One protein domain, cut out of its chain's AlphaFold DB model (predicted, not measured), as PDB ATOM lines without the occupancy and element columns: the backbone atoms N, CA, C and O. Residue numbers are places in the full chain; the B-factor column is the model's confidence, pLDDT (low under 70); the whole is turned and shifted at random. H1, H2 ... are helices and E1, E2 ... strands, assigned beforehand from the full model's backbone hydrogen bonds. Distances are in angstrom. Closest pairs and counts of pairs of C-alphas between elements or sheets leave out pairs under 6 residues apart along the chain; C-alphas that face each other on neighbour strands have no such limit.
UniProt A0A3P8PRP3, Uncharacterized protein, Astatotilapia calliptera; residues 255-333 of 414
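What this domain is: This is residues 255 to 333 of the 414 residues of an uncharacterized protein of Astatotilapia calliptera (UniProt A0A3P8PRP3). With little regular structure, two hairpins, E1-E2 and E3-E4, sit apart, helices H1 and H2 packed on E3-E4. The 79 printed residues, under half in named elements, hold E1 E2 H1 H2 E3 E4, mixed in class. It is compact, radius of gyration of the C-alphas 13.0 A, spans 37 by 31 by 19 A.

How they stand to each other: E3 and E4, residues 306 to 309 and 312 to 315, are an antiparallel hairpin with N 307 and O 314 within hydrogen-bond range, 2.9 A. H1 and H2, residues 290 to 293 and 301 to 304, touch, closest C-alphas 293 and 301, 5.4 A, and are too short for O i to N i+4 pairs. E1 and E2, residues 260 to 263 and 266 to 269, are another, N 261 and O 268 2.8 A apart.

Where its parts are: E1 begins at C-alpha 260, (43.227, 30.333, -2.079); E4 ends at C-alpha 315, (39.834, 34.257, -18.071).

The domain as a whole: The printed part has no cut; the E2 to H1 link is long; residues 284 to 289 are under pLDDT 70.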
ATOM      1  N   THR A 255      37.394  30.239   4.139       82.31
ATOM      2  CA  THR A 255      36.406  30.972   3.328       82.31
ATOM      3  C   THR A 255      36.639  30.765   1.831       82.31
ATOM      4  O   THR A 255      35.693  30.766   1.050       82.31
ATOM      5  N   CYS A 256      37.894  30.561   1.436       85.56
ATOM      6  CA  CYS A 256      38.328  30.296   0.068       85.56
ATOM      7  C   CYS A 256      38.547  28.799  -0.175       85.56
ATOM      8  O   CYS A 256      39.487  28.421  -0.876       85.56
ATOM      9  N   SER A 257      37.736  27.953   0.471       90.31
ATOM     10  CA  SER A 257      37.809  26.490   0.379       90.31
ATOM     11  C   SER A 257      39.199  25.917   0.682       90.31
ATOM     12  O   SER A 257      39.520  24.821   0.241       90.31
ATOM     13  N   SER A 258      40.041  26.654   1.417       92.88
ATOM     14  CA  SER A 258      41.458  26.329   1.640       92.88
ATOM     15  C   SER A 258      42.288  26.173   0.352       92.88
ATOM     16  O   SER A 258      43.398  25.649   0.392       92.88
ATOM     17  N   HIS A 259      41.771  26.658  -0.778       92.06
ATOM     18  CA  HIS A 259      42.382  26.603  -2.110       92.06
ATOM     19  C   HIS A 259      42.737  28.001  -2.634       92.06
ATOM     20  O   HIS A 259      42.841  28.238  -3.838       92.06
ATOM     21  N   GLY A 260      42.877  28.969  -1.732       87.75
ATOM     22  CA  GLY A 260      43.227  30.333  -2.079       87.75
ATOM     23  C   GLY A 260      43.469  31.215  -0.867       87.75
ATOM     24  O   GLY A 260      43.232  30.831   0.281       87.75
ATOM     25  N   ALA A 261      43.930  32.430  -1.142       86.81
ATOM     26  CA  ALA A 261      44.127  33.462  -0.138       86.81
ATOM     27  C   ALA A 261      42.920  34.406  -0.062       86.81
ATOM     28  O   ALA A 261      42.471  34.903  -1.097       86.81
ATOM     29  N   LEU A 262      42.443  34.733   1.138       80.62
ATOM     30  CA  LEU A 262      41.442  35.779   1.342       80.62
ATOM     31  C   LEU A 262      42.138  37.143   1.444       80.62
ATOM     32  O   LEU A 262      42.963  37.376   2.328       80.62
ATOM     33  N   VAL A 263      41.806  38.059   0.531       78.94
ATOM     34  CA  VAL A 263      42.363  39.419   0.476       78.94
ATOM     35  C   VAL A 263      41.229  40.420   0.303       78.94
ATOM     36  O   VAL A 263      40.508  40.386  -0.693       78.94
ATOM     37  N   CYS A 264      41.065  41.334   1.265       67.88
ATOM     38  CA  CYS A 264      40.017  42.363   1.225       67.88
ATOM     39  C   CYS A 264      38.605  41.800   0.937       67.88
ATOM     40  O   CYS A 264      37.845  42.397   0.174       67.88
ATOM     41  N   GLY A 265      38.257  40.644   1.513       69.38
ATOM     42  CA  GLY A 265      36.945  40.007   1.327       69.38
ATOM     43  C   GLY A 265      36.759  39.239   0.010       69.38
ATOM     44  O   GLY A 265      35.650  38.792  -0.270       69.38
ATOM     45  N   ARG A 266      37.814  39.068  -0.801       72.25
ATOM     46  CA  ARG A 266      37.791  38.271  -2.039       72.25
ATOM     47  C   ARG A 266      38.850  37.174  -2.012       72.25
ATOM     48  O   ARG A 266      39.951  37.391  -1.513       72.25
ATOM     49  N   CYS A 267      38.531  36.026  -2.598       79.88
ATOM     50  CA  CYS A 267      39.472  34.928  -2.748       79.88
ATOM     51  C   CYS A 267      40.386  35.104  -3.967       79.88
ATOM     52  O   CYS A 267      39.934  35.432  -5.066       79.88
ATOM     53  N   VAL A 268      41.679  34.873  -3.756       84.56
ATOM     54  CA  VAL A 268      42.715  34.726  -4.780       84.56
ATOM     55  C   VAL A 268      43.083  33.249  -4.827       84.56
ATOM     56  O   VAL A 268      43.821  32.773  -3.966       84.56
ATOM     57  N   CYS A 269      42.528  32.522  -5.791       84.56
ATOM     58  CA  CYS A 269      42.667  31.072  -5.860       84.56
ATOM     59  C   CYS A 269      44.072  30.640  -6.268       84.56
ATOM     60  O   CYS A 269      44.688  31.236  -7.156       84.56
ATOM     61  N   HIS A 270      44.568  29.592  -5.617       89.75
ATOM     62  CA  HIS A 270      45.742  28.862  -6.065       89.75
ATOM     63  C   HIS A 270      45.348  28.023  -7.280       89.75
ATOM     64  O   HIS A 270      44.276  27.422  -7.309       89.75
ATOM     65  N   GLN A 271      46.204  27.969  -8.296       83.56
ATOM     66  CA  GLN A 271      45.965  27.083  -9.434       83.56
ATOM     67  C   GLN A 271      45.953  25.616  -8.958       83.56
ATOM     68  O   GLN A 271      46.783  25.268  -8.114       83.56
ATOM     69  N   PRO A 272      45.057  24.747  -9.464       81.06
ATOM     70  CA  PRO A 272      44.123  24.936 -10.583       81.06
ATOM     71  C   PRO A 272      42.693  25.342 -10.155       81.06
ATOM     72  O   PRO A 272      41.751  25.218 -10.932       81.06
ATOM     73  N   TYR A 273      42.494  25.820  -8.927       83.81
ATOM     74  CA  TYR A 273      41.162  26.106  -8.405       83.81
ATOM     75  C   TYR A 273      40.618  27.449  -8.898       83.81
ATOM     76  O   TYR A 273      41.341  28.440  -9.027       83.81
ATOM     77  N   VAL A 274      39.314  27.490  -9.154       76.44
ATOM     78  CA  VAL A 274      38.577  28.672  -9.609       76.44
ATOM     79  C   VAL A 274      37.232  28.796  -8.891       76.44
ATOM     80  O   VAL A 274      36.825  27.940  -8.104       76.44
ATOM     81  N   GLY A 275      36.539  29.901  -9.156       69.75
ATOM     82  CA  GLY A 275      35.298  30.271  -8.484       69.75
ATOM     83  C   GLY A 275      35.510  31.420  -7.504       69.75
ATOM     84  O   GLY A 275      36.630  31.820  -7.197       69.75
ATOM     85  N   ASN A 276      34.412  31.992  -7.025       67.31
ATOM     86  CA  ASN A 276      34.433  33.083  -6.053       67.31
ATOM     87  C   ASN A 276      34.992  32.675  -4.681       67.31
ATOM     88  O   ASN A 276      35.484  33.546  -3.963       67.31
ATOM     89  N   LEU A 277      34.912  31.388  -4.341       80.44
ATOM     90  CA  LEU A 277      35.424  30.797  -3.107       80.44
ATOM     91  C   LEU A 277      36.507  29.743  -3.386       80.44
ATOM     92  O   LEU A 277      36.855  28.998  -2.486       80.44
ATOM     93  N   CYS A 278      37.047  29.668  -4.608       84.25
ATOM     94  CA  CYS A 278      38.030  28.647  -5.007       84.25
ATOM     95  C   CYS A 278      37.537  27.204  -4.820       84.25
ATOM     96  O   CYS A 278      38.312  26.289  -4.557       84.25
ATOM     97  N   GLN A 279      36.227  27.008  -4.945       86.81
ATOM     98  CA  GLN A 279      35.559  25.745  -4.667       86.81
ATOM     99  C   GLN A 279      35.655  24.724  -5.808       86.81
ATOM    100  O   GLN A 279      35.297  23.564  -5.611       86.81
ATOM    101  N   THR A 280      36.062  25.145  -7.008       79.00
ATOM    102  CA  THR A 280      36.014  24.302  -8.208       79.00
ATOM    103  C   THR A 280      37.414  24.019  -8.721       79.00
ATOM    104  O   THR A 280      38.138  24.943  -9.078       79.00
ATOM    105  N   ASP A 281      37.774  22.742  -8.812       85.19
ATOM    106  CA  ASP A 281      38.979  22.293  -9.505       85.19
ATOM    107  C   ASP A 281      38.693  22.172 -11.011       85.19
ATOM    108  O   ASP A 281      37.883  21.344 -11.437       85.19
ATOM    109  N   ILE A 282      39.357  22.989 -11.832       71.06
ATOM    110  CA  ILE A 282      39.170  22.979 -13.296       71.06
ATOM    111  C   ILE A 282      39.664  21.693 -13.965       71.06
ATOM    112  O   ILE A 282      39.341  21.457 -15.123       71.06
ATOM    113  N   THR A 283      40.445  20.866 -13.269       70.75
ATOM    114  CA  THR A 283      40.915  19.581 -13.803       70.75
ATOM    115  C   THR A 283      39.870  18.471 -13.673       70.75
ATOM    116  O   THR A 283      40.048  17.400 -14.245       70.75
ATOM    117  N   SER A 284      38.773  18.725 -12.946       69.94
ATOM    118  CA  SER A 284      37.805  17.700 -12.538       69.94
ATOM    119  C   SER A 284      36.511  17.627 -13.363       69.94
ATOM    120  O   SER A 284      35.671  16.782 -13.060       69.94
ATOM    121  N   PHE A 285      36.334  18.447 -14.411       62.91
ATOM    122  CA  PHE A 285      35.077  18.488 -15.176       62.91
ATOM    123  C   PHE A 285      35.252  18.461 -16.700       62.91
ATOM    124  O   PHE A 285      35.919  19.313 -17.283       62.91
ATOM    125  N   GLU A 286      34.559  17.505 -17.329       56.78
ATOM    126  CA  GLU A 286      34.189  17.531 -18.745       56.78
ATOM    127  C   GLU A 286      32.935  18.398 -18.944       56.78
ATOM    128  O   GLU A 286      32.038  18.467 -18.103       56.78
ATOM    129  N   SER A 287      32.922  19.109 -20.065       57.53
ATOM    130  CA  SER A 287      31.992  20.166 -20.446       57.53
ATOM    131  C   SER A 287      30.554  19.680 -20.644       57.53
ATOM    132  O   SER A 287      30.270  18.990 -21.623       57.53
ATOM    133  N   GLU A 288      29.611  20.168 -19.841       57.91
ATOM    134  CA  GLU A 288      28.208  20.197 -20.257       57.91
ATOM    135  C   GLU A 288      27.707  21.645 -20.303       57.91
ATOM    136  O   GLU A 288      27.420  22.290 -19.296       57.91
ATOM    137  N   ASN A 289      27.612  22.122 -21.548       67.62
ATOM    138  CA  ASN A 289      27.021  23.372 -22.025       67.62
ATOM    139  C   ASN A 289      27.915  24.631 -22.050       67.62
ATOM    140  O   ASN A 289      27.699  25.620 -21.345       67.62
ATOM    141  N   GLU A 290      28.886  24.625 -22.968       75.81
ATOM    142  CA  GLU A 290      29.758  25.772 -23.271       75.81
ATOM    143  C   GLU A 290      29.035  26.952 -23.944       75.81
ATOM    144  O   GLU A 290      29.602  28.040 -24.054       75.81
ATOM    145  N   ASP A 291      27.794  26.767 -24.396       83.25
ATOM    146  CA  ASP A 291      27.042  27.809 -25.099       83.25
ATOM    147  C   ASP A 291      26.777  29.039 -24.221       83.25
ATOM    148  O   ASP A 291      26.845  30.165 -24.711       83.25
ATOM    149  N   SER A 292      26.603  28.853 -22.907       84.94
ATOM    150  CA  SER A 292      26.487  29.952 -21.931       84.94
ATOM    151  C   SER A 292      27.757  30.806 -21.822       84.94
ATOM    152  O   SER A 292      27.708  31.939 -21.348       84.94
ATOM    153  N   CYS A 293      28.891  30.279 -22.284       89.06
ATOM    154  CA  CYS A 293      30.192  30.941 -22.309       89.06
ATOM    155  C   CYS A 293      30.533  31.549 -23.677       89.06
ATOM    156  O   CYS A 293      31.660  32.012 -23.889       89.06
ATOM    157  N   ARG A 294      29.588  31.560 -24.624       92.06
ATOM    158  CA  ARG A 294      29.742  32.227 -25.920       92.06
ATOM    159  C   ARG A 294      29.022  33.569 -25.884       92.06
ATOM    160  O   ARG A 294      27.868  33.664 -25.487       92.06
ATOM    161  N   SER A 295      29.687  34.616 -26.366       90.75
ATOM    162  CA  SER A 295      29.078  35.950 -26.439       90.75
ATOM    163  C   SER A 295      27.946  36.028 -27.470       90.75
ATOM    164  O   SER A 295      27.029  36.837 -27.330       90.75
ATOM    165  N   ARG A 296      28.019  35.207 -28.526       90.69
ATOM    166  CA  ARG A 296      27.024  35.068 -29.600       90.69
ATOM    167  C   ARG A 296      27.053  33.637 -30.155       90.69
ATOM    168  O   ARG A 296      28.089  32.979 -30.036       90.69
ATOM    169  N   PRO A 297      25.978  33.160 -30.808       89.75
ATOM    170  CA  PRO A 297      25.990  31.865 -31.490       89.75
ATOM    171  C   PRO A 297      27.172  31.756 -32.464       89.75
ATOM    172  O   PRO A 297      27.393  32.654 -33.274       89.75
ATOM    173  N   GLY A 298      27.956  30.682 -32.351       86.69
ATOM    174  CA  GLY A 298      29.161  30.459 -33.161       86.69
ATOM    175  C   GLY A 298      30.413  31.245 -32.735       86.69
ATOM    176  O   GLY A 298      31.480  31.012 -33.301       86.69
ATOM    177  N   ALA A 299      30.339  32.134 -31.738       92.19
ATOM    178  CA  ALA A 299      31.523  32.789 -31.177       92.19
ATOM    179  C   ALA A 299      32.389  31.780 -30.397       92.19
ATOM    180  O   ALA A 299      31.838  30.837 -29.822       92.19
ATOM    181  N   PRO A 300      33.721  31.958 -30.329       93.19
ATOM    182  CA  PRO A 300      34.579  31.095 -29.523       93.19
ATOM    183  C   PRO A 300      34.206  31.168 -28.037       93.19
ATOM    184  O   PRO A 300      33.867  32.234 -27.517       93.19
ATOM    185  N   VAL A 301      34.290  30.023 -27.356       91.19
ATOM    186  CA  VAL A 301      34.054  29.907 -25.911       91.19
ATOM    187  C   VAL A 301      35.026  30.822 -25.180       91.19
ATOM    188  O   VAL A 301      36.232  30.769 -25.429       91.19
ATOM    189  N   CYS A 302      34.503  31.702 -24.325       91.12
ATOM    190  CA  CYS A 302      35.300  32.667 -23.568       91.12
ATOM    191  C   CYS A 302      36.272  33.470 -24.441       91.12
ATOM    192  O   CYS A 302      37.420  33.707 -24.060       91.12
ATOM    193  N   SER A 303      35.835  33.830 -25.653       93.75
ATOM    194  CA  SER A 303      36.640  34.553 -26.645       93.75
ATOM    195  C   SER A 303      37.977  33.870 -26.988       93.75
ATOM    196  O   SER A 303      38.895  34.523 -27.483       93.75
ATOM    197  N   GLY A 304      38.113  32.567 -26.700       91.88
ATOM    198  CA  GLY A 304      39.357  31.798 -26.834       91.88
ATOM    199  C   GLY A 304      40.441  32.152 -25.806       91.88
ATOM    200  O   GLY A 304      41.597  31.771 -25.972       91.88
ATOM    201  N   ARG A 305      40.098  32.918 -24.766       91.31
ATOM    202  CA  ARG A 305      41.035  33.506 -23.794       91.31
ATOM    203  C   ARG A 305      40.717  33.106 -22.352       91.31
ATOM    204  O   ARG A 305      41.127  33.783 -21.409       91.31
ATOM    205  N   GLY A 306      39.980  32.020 -22.180       87.88
ATOM    206  CA  GLY A 306      39.579  31.495 -20.887       87.88
ATOM    207  C   GLY A 306      38.997  30.098 -21.010       87.88
ATOM    208  O   GLY A 306      38.874  29.560 -22.111       87.88
ATOM    209  N   VAL A 307      38.618  29.543 -19.868       84.25
ATOM    210  CA  VAL A 307      37.968  28.237 -19.756       84.25
ATOM    211  C   VAL A 307      36.527  28.447 -19.302       84.25
ATOM    212  O   VAL A 307      36.268  29.259 -18.412       84.25
ATOM    213  N   CYS A 308      35.584  27.739 -19.925       85.31
ATOM    214  CA  CYS A 308      34.193  27.736 -19.484       85.31
ATOM    215  C   CYS A 308      34.021  26.742 -18.341       85.31
ATOM    216  O   CYS A 308      34.278  25.555 -18.514       85.31
ATOM    217  N   VAL A 309      33.566  27.218 -17.187       77.50
ATOM    218  CA  VAL A 309      33.274  26.371 -16.029       77.50
ATOM    219  C   VAL A 309      31.874  26.713 -15.551       77.50
ATOM    220  O   VAL A 309      31.579  27.867 -15.239       77.50
ATOM    221  N   SER A 310      30.985  25.720 -15.546       73.94
ATOM    222  CA  SER A 310      29.590  25.871 -15.105       73.94
ATOM    223  C   SER A 310      28.847  27.035 -15.782       73.94
ATOM    224  O   SER A 310      28.106  27.778 -15.138       73.94
ATOM    225  N   GLY A 311      29.071  27.226 -17.086       76.31
ATOM    226  CA  GLY A 311      28.433  28.283 -17.876       76.31
ATOM    227  C   GLY A 311      28.981  29.698 -17.648       76.31
ATOM    228  O   GLY A 311      28.379  30.656 -18.128       76.31
ATOM    229  N   MET A 312      30.113  29.844 -16.949       79.00
ATOM    230  CA  MET A 312      30.812  31.116 -16.748       79.00
ATOM    231  C   MET A 312      32.256  31.047 -17.254       79.00
ATOM    232  O   MET A 312      32.932  30.028 -17.121       79.00
ATOM    233  N   CYS A 313      32.753  32.149 -17.819       82.12
ATOM    234  CA  CYS A 313      34.127  32.218 -18.299       82.12
ATOM    235  C   CYS A 313      35.124  32.597 -17.209       82.12
ATOM    236  O   CYS A 313      35.029  33.654 -16.584       82.12
ATOM    237  N   HIS A 314      36.148  31.763 -17.069       80.25
ATOM    238  CA  HIS A 314      37.326  32.025 -16.257       80.25
ATOM    239  C   HIS A 314      38.485  32.423 -17.167       80.25
ATOM    240  O   HIS A 314      39.049  31.595 -17.878       80.25
ATOM    241  N   CYS A 315      38.821  33.712 -17.172       84.81
ATOM    242  CA  CYS A 315      39.834  34.257 -18.071       84.81
ATOM    243  C   CYS A 315      41.243  33.821 -17.684       84.81
ATOM    244  O   CYS A 315      41.589  33.770 -16.502       84.81
ATOM    245  N   ASN A 316      42.069  33.566 -18.698       82.31
ATOM    246  CA  ASN A 316      43.454  33.166 -18.513       82.31
ATOM    247  C   ASN A 316      44.219  34.261 -17.763       82.31
ATOM    248  O   ASN A 316      44.196  35.436 -18.143       82.31
ATOM    249  N   GLN A 317      44.916  33.865 -16.701       77.81
ATOM    250  CA  GLN A 317      45.827  34.759 -16.001       77.81
ATOM    251  C   GLN A 317      47.082  34.987 -16.846       77.81
ATOM    252  O   GLN A 317      47.571  34.081 -17.521       77.81
ATOM    253  N   ARG A 318      47.593  36.215 -16.803       76.75
ATOM    254  CA  ARG A 318      48.850  36.622 -17.432       76.75
ATOM    255  C   ARG A 318      49.742  37.309 -16.407       76.75
ATOM    256  O   ARG A 318      49.287  37.665 -15.320       76.75
ATOM    257  N   GLU A 319      51.017  37.465 -16.748       77.62
ATOM    258  CA  GLU A 319      51.954  38.219 -15.922       77.62
ATOM    259  C   GLU A 319      51.566  39.702 -15.878       77.62
ATOM    260  O   GLU A 319      51.160  40.295 -16.878       77.62
ATOM    261  N   ASN A 320      51.699  40.321 -14.702       57.59
ATOM    262  CA  ASN A 320      51.457  41.755 -14.560       57.59
ATOM    263  C   ASN A 320      52.429  42.533 -15.465       57.59
ATOM    264  O   ASN A 320      53.635  42.293 -15.379       57.59
ATOM    265  N   PRO A 321      51.949  43.506 -16.265       70.06
ATOM    266  CA  PRO A 321      50.668  44.212 -16.142       70.06
ATOM    267  C   PRO A 321      49.521  43.697 -17.035       70.06
ATOM    268  O   PRO A 321      48.451  44.308 -17.026       70.06
ATOM    269  N   GLU A 322      49.711  42.633 -17.818       81.12
ATOM    270  CA  GLU A 322      48.715  42.153 -18.783       81.12
ATOM    271  C   GLU A 322      47.507  41.508 -18.093       81.12
ATOM    272  O   GLU A 322      47.632  40.684 -17.189       81.12
ATOM    273  N   LYS A 323      46.302  41.880 -18.531       80.94
ATOM    274  CA  LYS A 323      45.040  41.408 -17.962       80.94
ATOM    275  C   LYS A 323      44.024  41.099 -19.050       80.94
ATOM    276  O   LYS A 323      43.841  41.874 -19.988       80.94
ATOM    277  N   ILE A 324      43.314  39.993 -18.854       84.12
ATOM    278  CA  ILE A 324      42.147  39.582 -19.632       84.12
ATOM    279  C   ILE A 324      40.937  39.626 -18.692       84.12
ATOM    280  O   ILE A 324      40.999  39.125 -17.569       84.12
ATOM    281  N   ARG A 325      39.858  40.277 -19.122       83.88
ATOM    282  CA  ARG A 325      38.637  40.517 -18.342       83.88
ATOM    283  C   ARG A 325      37.401  40.485 -19.244       83.88
ATOM    284  O   ARG A 325      37.518  40.354 -20.458       83.88
ATOM    285  N   GLY A 326      36.231  40.669 -18.641       79.62
ATOM    286  CA  GLY A 326      34.938  40.627 -19.329       79.62
ATOM    287  C   GLY A 326      34.193  39.326 -19.051       79.62
ATOM    288  O   GLY A 326      34.797  38.343 -18.617       79.62
ATOM    289  N   GLN A 327      32.875  39.334 -19.255       81.06
ATOM    290  CA  GLN A 327      32.012  38.178 -18.971       81.06
ATOM    291  C   GLN A 327      32.386  36.964 -19.828       81.06
ATOM    292  O   GLN A 327      32.211  35.830 -19.397       81.06
ATOM    293  N   PHE A 328      32.915  37.215 -21.022       89.19
ATOM    294  CA  PHE A 328      33.350  36.224 -21.993       89.19
ATOM    295  C   PHE A 328      34.847  36.363 -22.298       89.19
ATOM    296  O   PHE A 328      35.288  35.935 -23.362       89.19
ATOM    297  N   CYS A 329      35.632  36.973 -21.401       90.56
ATOM    298  CA  CYS A 329      37.073  37.213 -21.572       90.56
ATOM    299  C   CYS A 329      37.448  37.993 -22.843       90.56
ATOM    300  O   CYS A 329      38.515  37.802 -23.429       90.56
ATOM    301  N   GLU A 330      36.550  38.874 -23.269       91.06
ATOM    302  CA  GLU A 330      36.616  39.643 -24.508       91.06
ATOM    303  C   GLU A 330      37.513  40.886 -24.412       91.06
ATOM    304  O   GLU A 330      37.910  41.441 -25.434       91.06
ATOM    305  N   CYS A 331      37.845  41.329 -23.199       89.06
ATOM    306  CA  CYS A 331      38.546  42.585 -22.968       89.06
ATOM    307  C   CYS A 331      39.979  42.369 -22.501       89.06
ATOM    308  O   CYS A 331      40.218  41.719 -21.482       89.06
ATOM    309  N   THR A 332      40.929  43.041 -23.144       86.94
ATOM    310  CA  THR A 332      42.314  43.122 -22.666       86.94
ATOM    311  C   THR A 332      42.791  44.556 -22.498       86.94
ATOM    312  O   THR A 332      42.152  45.507 -22.957       86.94
ATOM    313  N   ASN A 333      43.899  44.721 -21.778       82.62
ATOM    314  CA  ASN A 333      44.626  45.987 -21.663       82.62
ATOM    315  C   ASN A 333      45.901  46.025 -22.527       82.62
ATOM    316  O   ASN A 333      46.736  46.902 -22.321       82.62
TER     317      ASN A 333